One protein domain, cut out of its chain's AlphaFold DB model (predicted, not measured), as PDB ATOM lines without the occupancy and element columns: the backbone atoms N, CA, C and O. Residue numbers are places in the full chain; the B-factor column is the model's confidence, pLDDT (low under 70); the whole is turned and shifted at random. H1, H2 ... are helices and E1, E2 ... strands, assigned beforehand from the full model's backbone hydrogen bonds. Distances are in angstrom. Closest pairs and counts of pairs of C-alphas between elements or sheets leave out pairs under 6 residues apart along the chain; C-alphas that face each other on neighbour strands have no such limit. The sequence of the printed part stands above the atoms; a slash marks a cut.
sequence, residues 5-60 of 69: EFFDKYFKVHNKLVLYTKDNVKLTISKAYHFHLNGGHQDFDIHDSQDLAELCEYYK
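What this domain is: This is residues 5 to 60 of the 69 residues of an uncharacterized protein of Lachnospiraceae bacterium (UniProt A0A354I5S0). A two-stranded hairpin, E1 and E2, and the helix H2 stand opposite each other with a gap between them, and the short helix H1 lies across one end, near the start of H2. From the end of E2 a wide loop swings out before the printed part returns to H2, and residues 33 to 42 of it stick out from the body. The printed part has 56 residues, with the named elements H1, E1, E2, H2 in that order; the sheet, E1 - E2, is antiparallel. The class is mixed, helices and strands, with under half of the residues in named elements. The whole is only just compact, close to loose, with a radius of gyration of the C-alphas of 12.0 A and spans of 30 by 29 by 17 A.

Where its parts are: E1 is residues 16 to 20, 13.6 A long, beginning at C-alpha 16 (-41.425, 12.688, 38.367). E2 is residues 26 to 30, 13.0 A. H2 is residues 49 to 59, 15.4 A, ending at C-alpha 59 (-55.432, 24.497, 34.491). H1 is residues 5 to 10, 8.4 A, from C-alpha 5 (-47.302, 11.666, 23.471).

How they stand to each other: E1 and E2 form a hairpin, antiparallel at 156 degrees between their directions. N 17 and O 29 are within hydrogen-bond range at 2.8 A, as are N 19 and O 27 at 2.9 A. E1 and H2 are apart, and so are H1 and E2. H1 and H2 touch, about perpendicular at 77 degrees; their closest C-alphas, of Phe 7 and Ser 49, are 5.6 A apart. In H1 and H2 every O i to N i+4 pair is within hydrogen-bond range.

The domain as a whole: The two C-alphas farthest apart, of Glu 5 and Gly 39, are 33.4 A apart. The printed part has no cut. The links H1 to E1 and E1 to E2 are tight; the link E2 to H2, 18 residues, is long. Mean pLDDT of the printed part is 81.4, and residues 33 to 44 are under 70.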
ATOM      1  N   GLU A   5     -48.582  12.174  23.989       92.81
ATOM      2  CA  GLU A   5     -47.302  11.666  23.471       92.81
ATOM      3  C   GLU A   5     -46.099  12.146  24.289       92.81
ATOM      4  O   GLU A   5     -45.163  11.381  24.536       92.81
ATOM      5  N   PHE A   6     -46.130  13.404  24.736       92.38
ATOM      6  CA  PHE A   6     -45.120  13.967  25.619       92.38
ATOM      7  C   PHE A   6     -45.063  13.189  26.934       92.38
ATOM      8  O   PHE A   6     -43.984  12.731  27.312       92.38
ATOM      9  N   PHE A   7     -46.203  12.984  27.598       90.81
ATOM     10  CA  PHE A   7     -46.252  12.266  28.873       90.81
ATOM     11  C   PHE A   7     -45.877  10.791  28.724       90.81
ATOM     12  O   PHE A   7     -45.053  10.298  29.494       90.81
ATOM     13  N   ASP A   8     -46.369  10.112  27.686       90.81
ATOM     14  CA  ASP A   8     -46.019   8.718  27.392       90.81
ATOM     15  C   ASP A   8     -44.515   8.543  27.156       90.81
ATOM     16  O   ASP A   8     -43.926   7.538  27.559       90.81
ATOM     17  N   LYS A   9     -43.865   9.504  26.490       91.94
ATOM     18  CA  LYS A   9     -42.414   9.478  26.276       91.94
ATOM     19  C   LYS A   9     -41.654   9.833  27.551       91.94
ATOM     20  O   LYS A   9     -40.658   9.181  27.858       91.94
ATOM     21  N   TYR A  10     -42.116  10.835  28.290       90.94
ATOM     22  CA  TYR A  10     -41.474  11.317  29.508       90.94
ATOM     23  C   TYR A  10     -41.493  10.252  30.612       90.94
ATOM     24  O   TYR A  10     -40.445   9.905  31.154       90.94
ATOM     25  N   PHE A  11     -42.651   9.643  30.880       88.38
ATOM     26  CA  PHE A  11     -42.817   8.655  31.953       88.38
ATOM     27  C   PHE A  11     -42.260   7.253  31.643       88.38
ATOM     28  O   PHE A  11     -42.341   6.342  32.477       88.38
ATOM     29  N   LYS A  12     -41.661   7.062  30.458       89.12
ATOM     30  CA  LYS A  12     -40.804   5.901  30.156       89.12
ATOM     31  C   LYS A  12     -39.414   6.023  30.775       89.12
ATOM     32  O   LYS A  12     -38.802   5.003  31.067       89.12
ATOM     33  N   VAL A  13     -38.915   7.248  30.940       92.38
ATOM     34  CA  VAL A  13     -37.536   7.532  31.382       92.38
ATOM     35  C   VAL A  13     -37.476   8.285  32.711       92.38
ATOM     36  O   VAL A  13     -36.464   8.228  33.406       92.38
ATOM     37  N   HIS A  14     -38.557   8.958  33.095       88.25
ATOM     38  CA  HIS A  14     -38.652   9.746  34.315       88.25
ATOM     39  C   HIS A  14     -39.869   9.320  35.133       88.25
ATOM     40  O   HIS A  14     -40.913   8.994  34.588       88.25
ATOM     41  N   ASN A  15     -39.760   9.366  36.459       88.12
ATOM     42  CA  ASN A  15     -40.874   9.027  37.353       88.12
ATOM     43  C   ASN A  15     -41.520  10.256  37.991       88.12
ATOM     44  O   ASN A  15     -42.450  10.116  38.776       88.12
ATOM     45  N   LYS A  16     -41.010  11.456  37.707       89.88
ATOM     46  CA  LYS A  16     -41.425  12.688  38.367       89.88
ATOM     47  C   LYS A  16     -41.379  13.839  37.381       89.88
ATOM     48  O   LYS A  16     -40.356  14.024  36.733       89.88
ATOM     49  N   LEU A  17     -42.449  14.617  37.325       90.00
ATOM     50  CA  LEU A  17     -42.565  15.836  36.543       90.00
ATOM     51  C   LEU A  17     -42.989  16.979  37.464       90.00
ATOM     52  O   LEU A  17     -43.843  16.810  38.332       90.00
ATOM     53  N   VAL A  18     -42.383  18.146  37.275       91.06
ATOM     54  CA  VAL A  18     -42.798  19.377  37.949       91.06
ATOM     55  C   VAL A  18     -43.539  20.242  36.945       91.06
ATOM     56  O   VAL A  18     -43.049  20.457  35.839       91.06
ATOM     57  N   LEU A  19     -44.699  20.732  37.360       90.94
ATOM     58  CA  LEU A  19     -45.529  21.660  36.616       90.94
ATOM     59  C   LEU A  19     -45.789  22.905  37.464       90.94
ATOM     60  O   LEU A  19     -45.712  22.861  38.692       90.94
ATOM     61  N   TYR A  20     -46.111  24.007  36.811       91.56
ATOM     62  CA  TYR A  20     -46.457  25.272  37.436       91.56
ATOM     63  C   TYR A  20     -47.824  25.724  36.947       91.56
ATOM     64  O   TYR A  20     -48.145  25.577  35.768       91.56
ATOM     65  N   THR A  21     -48.628  26.258  37.862       89.62
ATOM     66  CA  THR A  21     -49.829  27.016  37.503       89.62
ATOM     67  C   THR A  21     -49.443  28.396  36.968       89.62
ATOM     68  O   THR A  21     -48.292  28.825  37.094       89.62
ATOM     69  N   LYS A  22     -50.423  29.128  36.430       88.12
ATOM     70  CA  LYS A  22     -50.262  30.542  36.057       88.12
ATOM     71  C   LYS A  22     -49.757  31.416  37.208       88.12
ATOM     72  O   LYS A  22     -48.926  32.279  36.982       88.12
ATOM     73  N   ASP A  23     -50.191  31.128  38.433       88.88
ATOM     74  CA  ASP A  23     -49.759  31.830  39.651       88.88
ATOM     75  C   ASP A  23     -48.425  31.298  40.210       88.88
ATOM     76  O   ASP A  23     -48.102  31.494  41.383       88.88
ATOM     77  N   ASN A  24     -47.658  30.555  39.406       87.50
ATOM     78  CA  ASN A  24     -46.380  29.954  39.787       87.50
ATOM     79  C   ASN A  24     -46.448  28.962  40.961       87.50
ATOM     80  O   ASN A  24     -45.418  28.663  41.585       87.50
ATOM     81  N   VAL A  25     -47.629  28.396  41.238       88.50
ATOM     82  CA  VAL A  25     -47.786  27.326  42.231       88.50
ATOM     83  C   VAL A  25     -47.206  26.042  41.657       88.50
ATOM     84  O   VAL A  25     -47.570  25.604  40.568       88.50
ATOM     85  N   LYS A  26     -46.284  25.435  42.402       89.12
ATOM     86  CA  LYS A  26     -45.574  24.226  41.988       89.12
ATOM     87  C   LYS A  26     -46.418  22.979  42.249       89.12
ATOM     88  O   LYS A  26     -46.715  22.662  43.396       89.12
ATOM     89  N   LEU A  27     -46.698  22.226  41.193       87.44
ATOM     90  CA  LEU A  27     -47.333  20.914  41.220       87.44
ATOM     91  C   LEU A  27     -46.303  19.838  40.882       87.44
ATOM     92  O   LEU A  27     -45.441  20.018  40.022       87.44
ATOM     93  N   THR A  28     -46.361  18.710  41.581       88.12
ATOM     94  CA  THR A  28     -45.448  17.586  41.362       88.12
ATOM     95  C   THR A  28     -46.255  16.351  41.004       88.12
ATOM     96  O   THR A  28     -46.957  15.812  41.849       88.12
ATOM     97  N   ILE A  29     -46.112  15.886  39.766       86.44
ATOM     98  CA  ILE A  29     -46.715  14.643  39.289       86.44
ATOM     99  C   ILE A  29     -45.672  13.541  39.430       86.44
ATOM    100  O   ILE A  29     -44.558  13.670  38.920       86.44
ATOM    101  N   SER A  30     -46.021  12.458  40.117       85.38
ATOM    102  CA  SER A  30     -45.132  11.311  40.304       85.38
ATOM    103  C   SER A  30     -45.816  10.046  39.809       85.38
ATOM    104  O   SER A  30     -46.984   9.821  40.100       85.38
ATOM    105  N   LYS A  31     -45.084   9.202  39.083       80.19
ATOM    106  CA  LYS A  31     -45.550   7.867  38.714       80.19
ATOM    107  C   LYS A  31     -45.506   6.988  39.961       80.19
ATOM    108  O   LYS A  31     -44.420   6.655  40.434       80.19
ATOM    109  N   ALA A  32     -46.670   6.630  40.488       72.50
ATOM    110  CA  ALA A  32     -46.795   5.728  41.622       72.50
ATOM    111  C   ALA A  32     -47.244   4.337  41.158       72.50
ATOM    112  O   ALA A  32     -48.066   4.192  40.256       72.50
ATOM    113  N   TYR A  33     -46.687   3.307  41.790       60.19
ATOM    114  CA  TYR A  33     -47.170   1.936  41.705       60.19
ATOM    115  C   TYR A  33     -47.754   1.608  43.091       60.19
ATOM    116  O   TYR A  33     -47.004   1.198  43.973       60.19
ATOM    117  N   HIS A  34     -49.076   1.754  43.260       57.94
ATOM    118  CA  HIS A  34     -49.894   1.217  44.376       57.94
ATOM    119  C   HIS A  34     -50.085   2.052  45.667       57.94
ATOM    120  O   HIS A  34     -49.629   3.181  45.792       57.94
ATOM    121  N   PHE A  35     -50.872   1.449  46.576       43.75
ATOM    122  CA  PHE A  35     -51.774   2.019  47.585       43.75
ATOM    123  C   PHE A  35     -51.201   3.108  48.502       43.75
ATOM    124  O   PHE A  35     -50.260   2.885  49.262       43.75
ATOM    125  N   HIS A  36     -51.892   4.250  48.494       57.44
ATOM    126  CA  HIS A  36     -51.641   5.407  49.342       57.44
ATOM    127  C   HIS A  36     -52.541   5.382  50.591       57.44
ATOM    128  O   HIS A  36     -53.746   5.152  50.505       57.44
ATOM    129  N   LEU A  37     -51.958   5.653  51.760       52.41
ATOM    130  CA  LEU A  37     -52.662   5.931  53.016       52.41
ATOM    131  C   LEU A  37     -52.218   7.322  53.471       52.41
ATOM    132  O   LEU A  37     -51.111   7.485  53.981       52.41
ATOM    133  N   ASN A  38     -53.068   8.323  53.240       57.22
ATOM    134  CA  ASN A  38     -52.713   9.732  53.399       57.22
ATOM    135  C   ASN A  38     -53.389  10.386  54.606       57.22
ATOM    136  O   ASN A  38     -54.584  10.210  54.841       57.22
ATOM    137  N   GLY A  39     -52.620  11.209  55.327       45.38
ATOM    138  CA  GLY A  39     -53.098  12.144  56.343       45.38
ATOM    139  C   GLY A  39     -52.627  13.564  56.021       45.38
ATOM    140  O   GLY A  39     -51.436  13.848  56.092       45.38
ATOM    141  N   GLY A  40     -53.558  14.455  55.667       57.75
ATOM    142  CA  GLY A  40     -53.321  15.903  55.567       57.75
ATOM    143  C   GLY A  40     -52.855  16.465  54.213       57.75
ATOM    144  O   GLY A  40     -52.666  17.674  54.122       57.75
ATOM    145  N   HIS A  41     -52.707  15.649  53.165       61.91
ATOM    146  CA  HIS A  41     -52.448  16.106  51.789       61.91
ATOM    147  C   HIS A  41     -53.545  15.591  50.844       61.91
ATOM    148  O   HIS A  41     -53.989  14.451  50.993       61.91
ATOM    149  N   GLN A  42     -54.007  16.431  49.910       62.47
ATOM    150  CA  GLN A  42     -54.882  15.993  48.820       62.47
ATOM    151  C   GLN A  42     -54.018  15.400  47.711       62.47
ATOM    152  O   GLN A  42     -53.352  16.136  46.988       62.47
ATOM    153  N   ASP A  43     -54.077  14.081  47.580       64.88
ATOM    154  CA  ASP A  43     -53.560  13.365  46.423       64.88
ATOM    155  C   ASP A  43     -54.748  12.946  45.557       64.88
ATOM    156  O   ASP A  43     -55.799  12.553  46.073       64.88
ATOM    157  N   PHE A  44     -54.594  13.051  44.242       69.50
ATOM    158  CA  PHE A  44     -55.562  12.552  43.279       69.50
ATOM    159  C   PHE A  44     -54.836  11.711  42.237       69.50
ATOM    160  O   PHE A  44     -53.748  12.068  41.779       69.50
ATOM    161  N   ASP A  45     -55.451  10.592  41.880       74.62
ATOM    162  CA  ASP A  45     -54.916   9.688  40.876       74.62
ATOM    163  C   ASP A  45     -55.340  10.153  39.482       74.62
ATOM    164  O   ASP A  45     -56.478  10.570  39.262       74.62
ATOM    165  N   ILE A  46     -54.411  10.065  38.533       80.00
ATOM    166  CA  ILE A  46     -54.676  10.300  37.114       80.00
ATOM    167  C   ILE A  46     -54.587   8.948  36.412       80.00
ATOM    168  O   ILE A  46     -53.576   8.255  36.549       80.00
ATOM    169  N   HIS A  47     -55.640   8.559  35.689       76.56
ATOM    170  CA  HIS A  47     -55.732   7.218  35.110       76.56
ATOM    171  C   HIS A  47     -54.742   7.006  33.966       76.56
ATOM    172  O   HIS A  47     -54.142   5.932  33.874       76.56
ATOM    173  N   ASP A  48     -54.546   8.011  33.111       82.62
ATOM    174  CA  ASP A  48     -53.616   7.912  31.994       82.62
ATOM    175  C   ASP A  48     -53.002   9.258  31.553       82.62
ATOM    176  O   ASP A  48     -53.264  10.338  32.085       82.62
ATOM    177  N   SER A  49     -52.113   9.178  30.561       87.88
ATOM    178  CA  SER A  49     -51.437  10.335  29.967       87.88
ATOM    179  C   SER A  49     -52.376  11.289  29.220       87.88
ATOM    180  O   SER A  49     -51.992  12.437  28.984       87.88
ATOM    181  N   GLN A  50     -53.556  10.827  28.794       89.50
ATOM    182  CA  GLN A  50     -54.550  11.664  28.127       89.50
ATOM    183  C   GLN A  50     -55.253  12.548  29.160       89.50
ATOM    184  O   GLN A  50     -55.267  13.766  28.990       89.50
ATOM    185  N   ASP A  51     -55.700  11.969  30.273       87.62
ATOM    186  CA  ASP A  51     -56.298  12.708  31.389       87.62
ATOM    187  C   ASP A  51     -55.336  13.770  31.939       87.62
ATOM    188  O   ASP A  51     -55.724  14.911  32.201       87.62
ATOM    189  N   LEU A  52     -54.042  13.437  32.060       89.38
ATOM    190  CA  LEU A  52     -53.026  14.404  32.487       89.38
ATOM    191  C   LEU A  52     -52.892  15.570  31.498       89.38
ATOM    192  O   LEU A  52     -52.710  16.714  31.919       89.38
ATOM    193  N   ALA A  53     -52.973  15.303  30.194       90.81
ATOM    194  CA  ALA A  53     -52.911  16.342  29.172       90.81
ATOM    195  C   ALA A  53     -54.118  17.277  29.230       90.81
ATOM    196  O   ALA A  53     -53.947  18.496  29.188       90.81
ATOM    197  N   GLU A  54     -55.314  16.724  29.397       91.00
ATOM    198  CA  GLU A  54     -56.544  17.502  29.544       91.00
ATOM    199  C   GLU A  54     -56.515  18.362  30.810       91.00
ATOM    200  O   GLU A  54     -56.854  19.545  30.765       91.00
ATOM    201  N   LEU A  55     -56.005  17.819  31.919       89.06
ATOM    202  CA  LEU A  55     -55.817  18.561  33.165       89.06
ATOM    203  C   LEU A  55     -54.810  19.707  32.996       89.06
ATOM    204  O   LEU A  55     -55.061  20.826  33.452       89.06
ATOM    205  N   CYS A  56     -53.690  19.458  32.313       90.19
ATOM    206  CA  CYS A  56     -52.704  20.499  32.021       90.19
ATOM    207  C   CYS A  56     -53.296  21.618  31.159       90.19
ATOM    208  O   CYS A  56     -53.034  22.789  31.423       90.19
ATOM    209  N   GLU A  57     -54.119  21.284  30.167       91.12
ATOM    210  CA  GLU A  57     -54.789  22.261  29.307       91.12
ATOM    211  C   GLU A  57     -55.845  23.072  30.078       91.12
ATOM    212  O   GLU A  57     -55.906  24.298  29.943       91.12
ATOM    213  N   TYR A  58     -56.634  22.405  30.926       90.06
ATOM    214  CA  TYR A  58     -57.684  23.018  31.742       90.06
ATOM    215  C   TYR A  58     -57.116  24.029  32.745       90.06
ATOM    216  O   TYR A  58     -57.556  25.177  32.793       90.06
ATOM    217  N   TYR A  59     -56.085  23.634  33.498       88.12
ATOM    218  CA  TYR A  59     -55.432  24.497  34.491       88.12
ATOM    219  C   TYR A  59     -54.316  25.372  33.911       88.12
ATOM    220  O   TYR A  59     -53.705  26.150  34.646       88.12
ATOM    221  N   LYS A  60     -54.058  25.277  32.598       90.19
ATOM    222  CA  LYS A  60     -52.983  25.993  31.893       90.19
ATOM    223  C   LYS A  60     -51.627  25.797  32.571       90.19
ATOM    224  O   LYS A  60     -50.911  26.756  32.844       90.19
TER     225      LYS A  60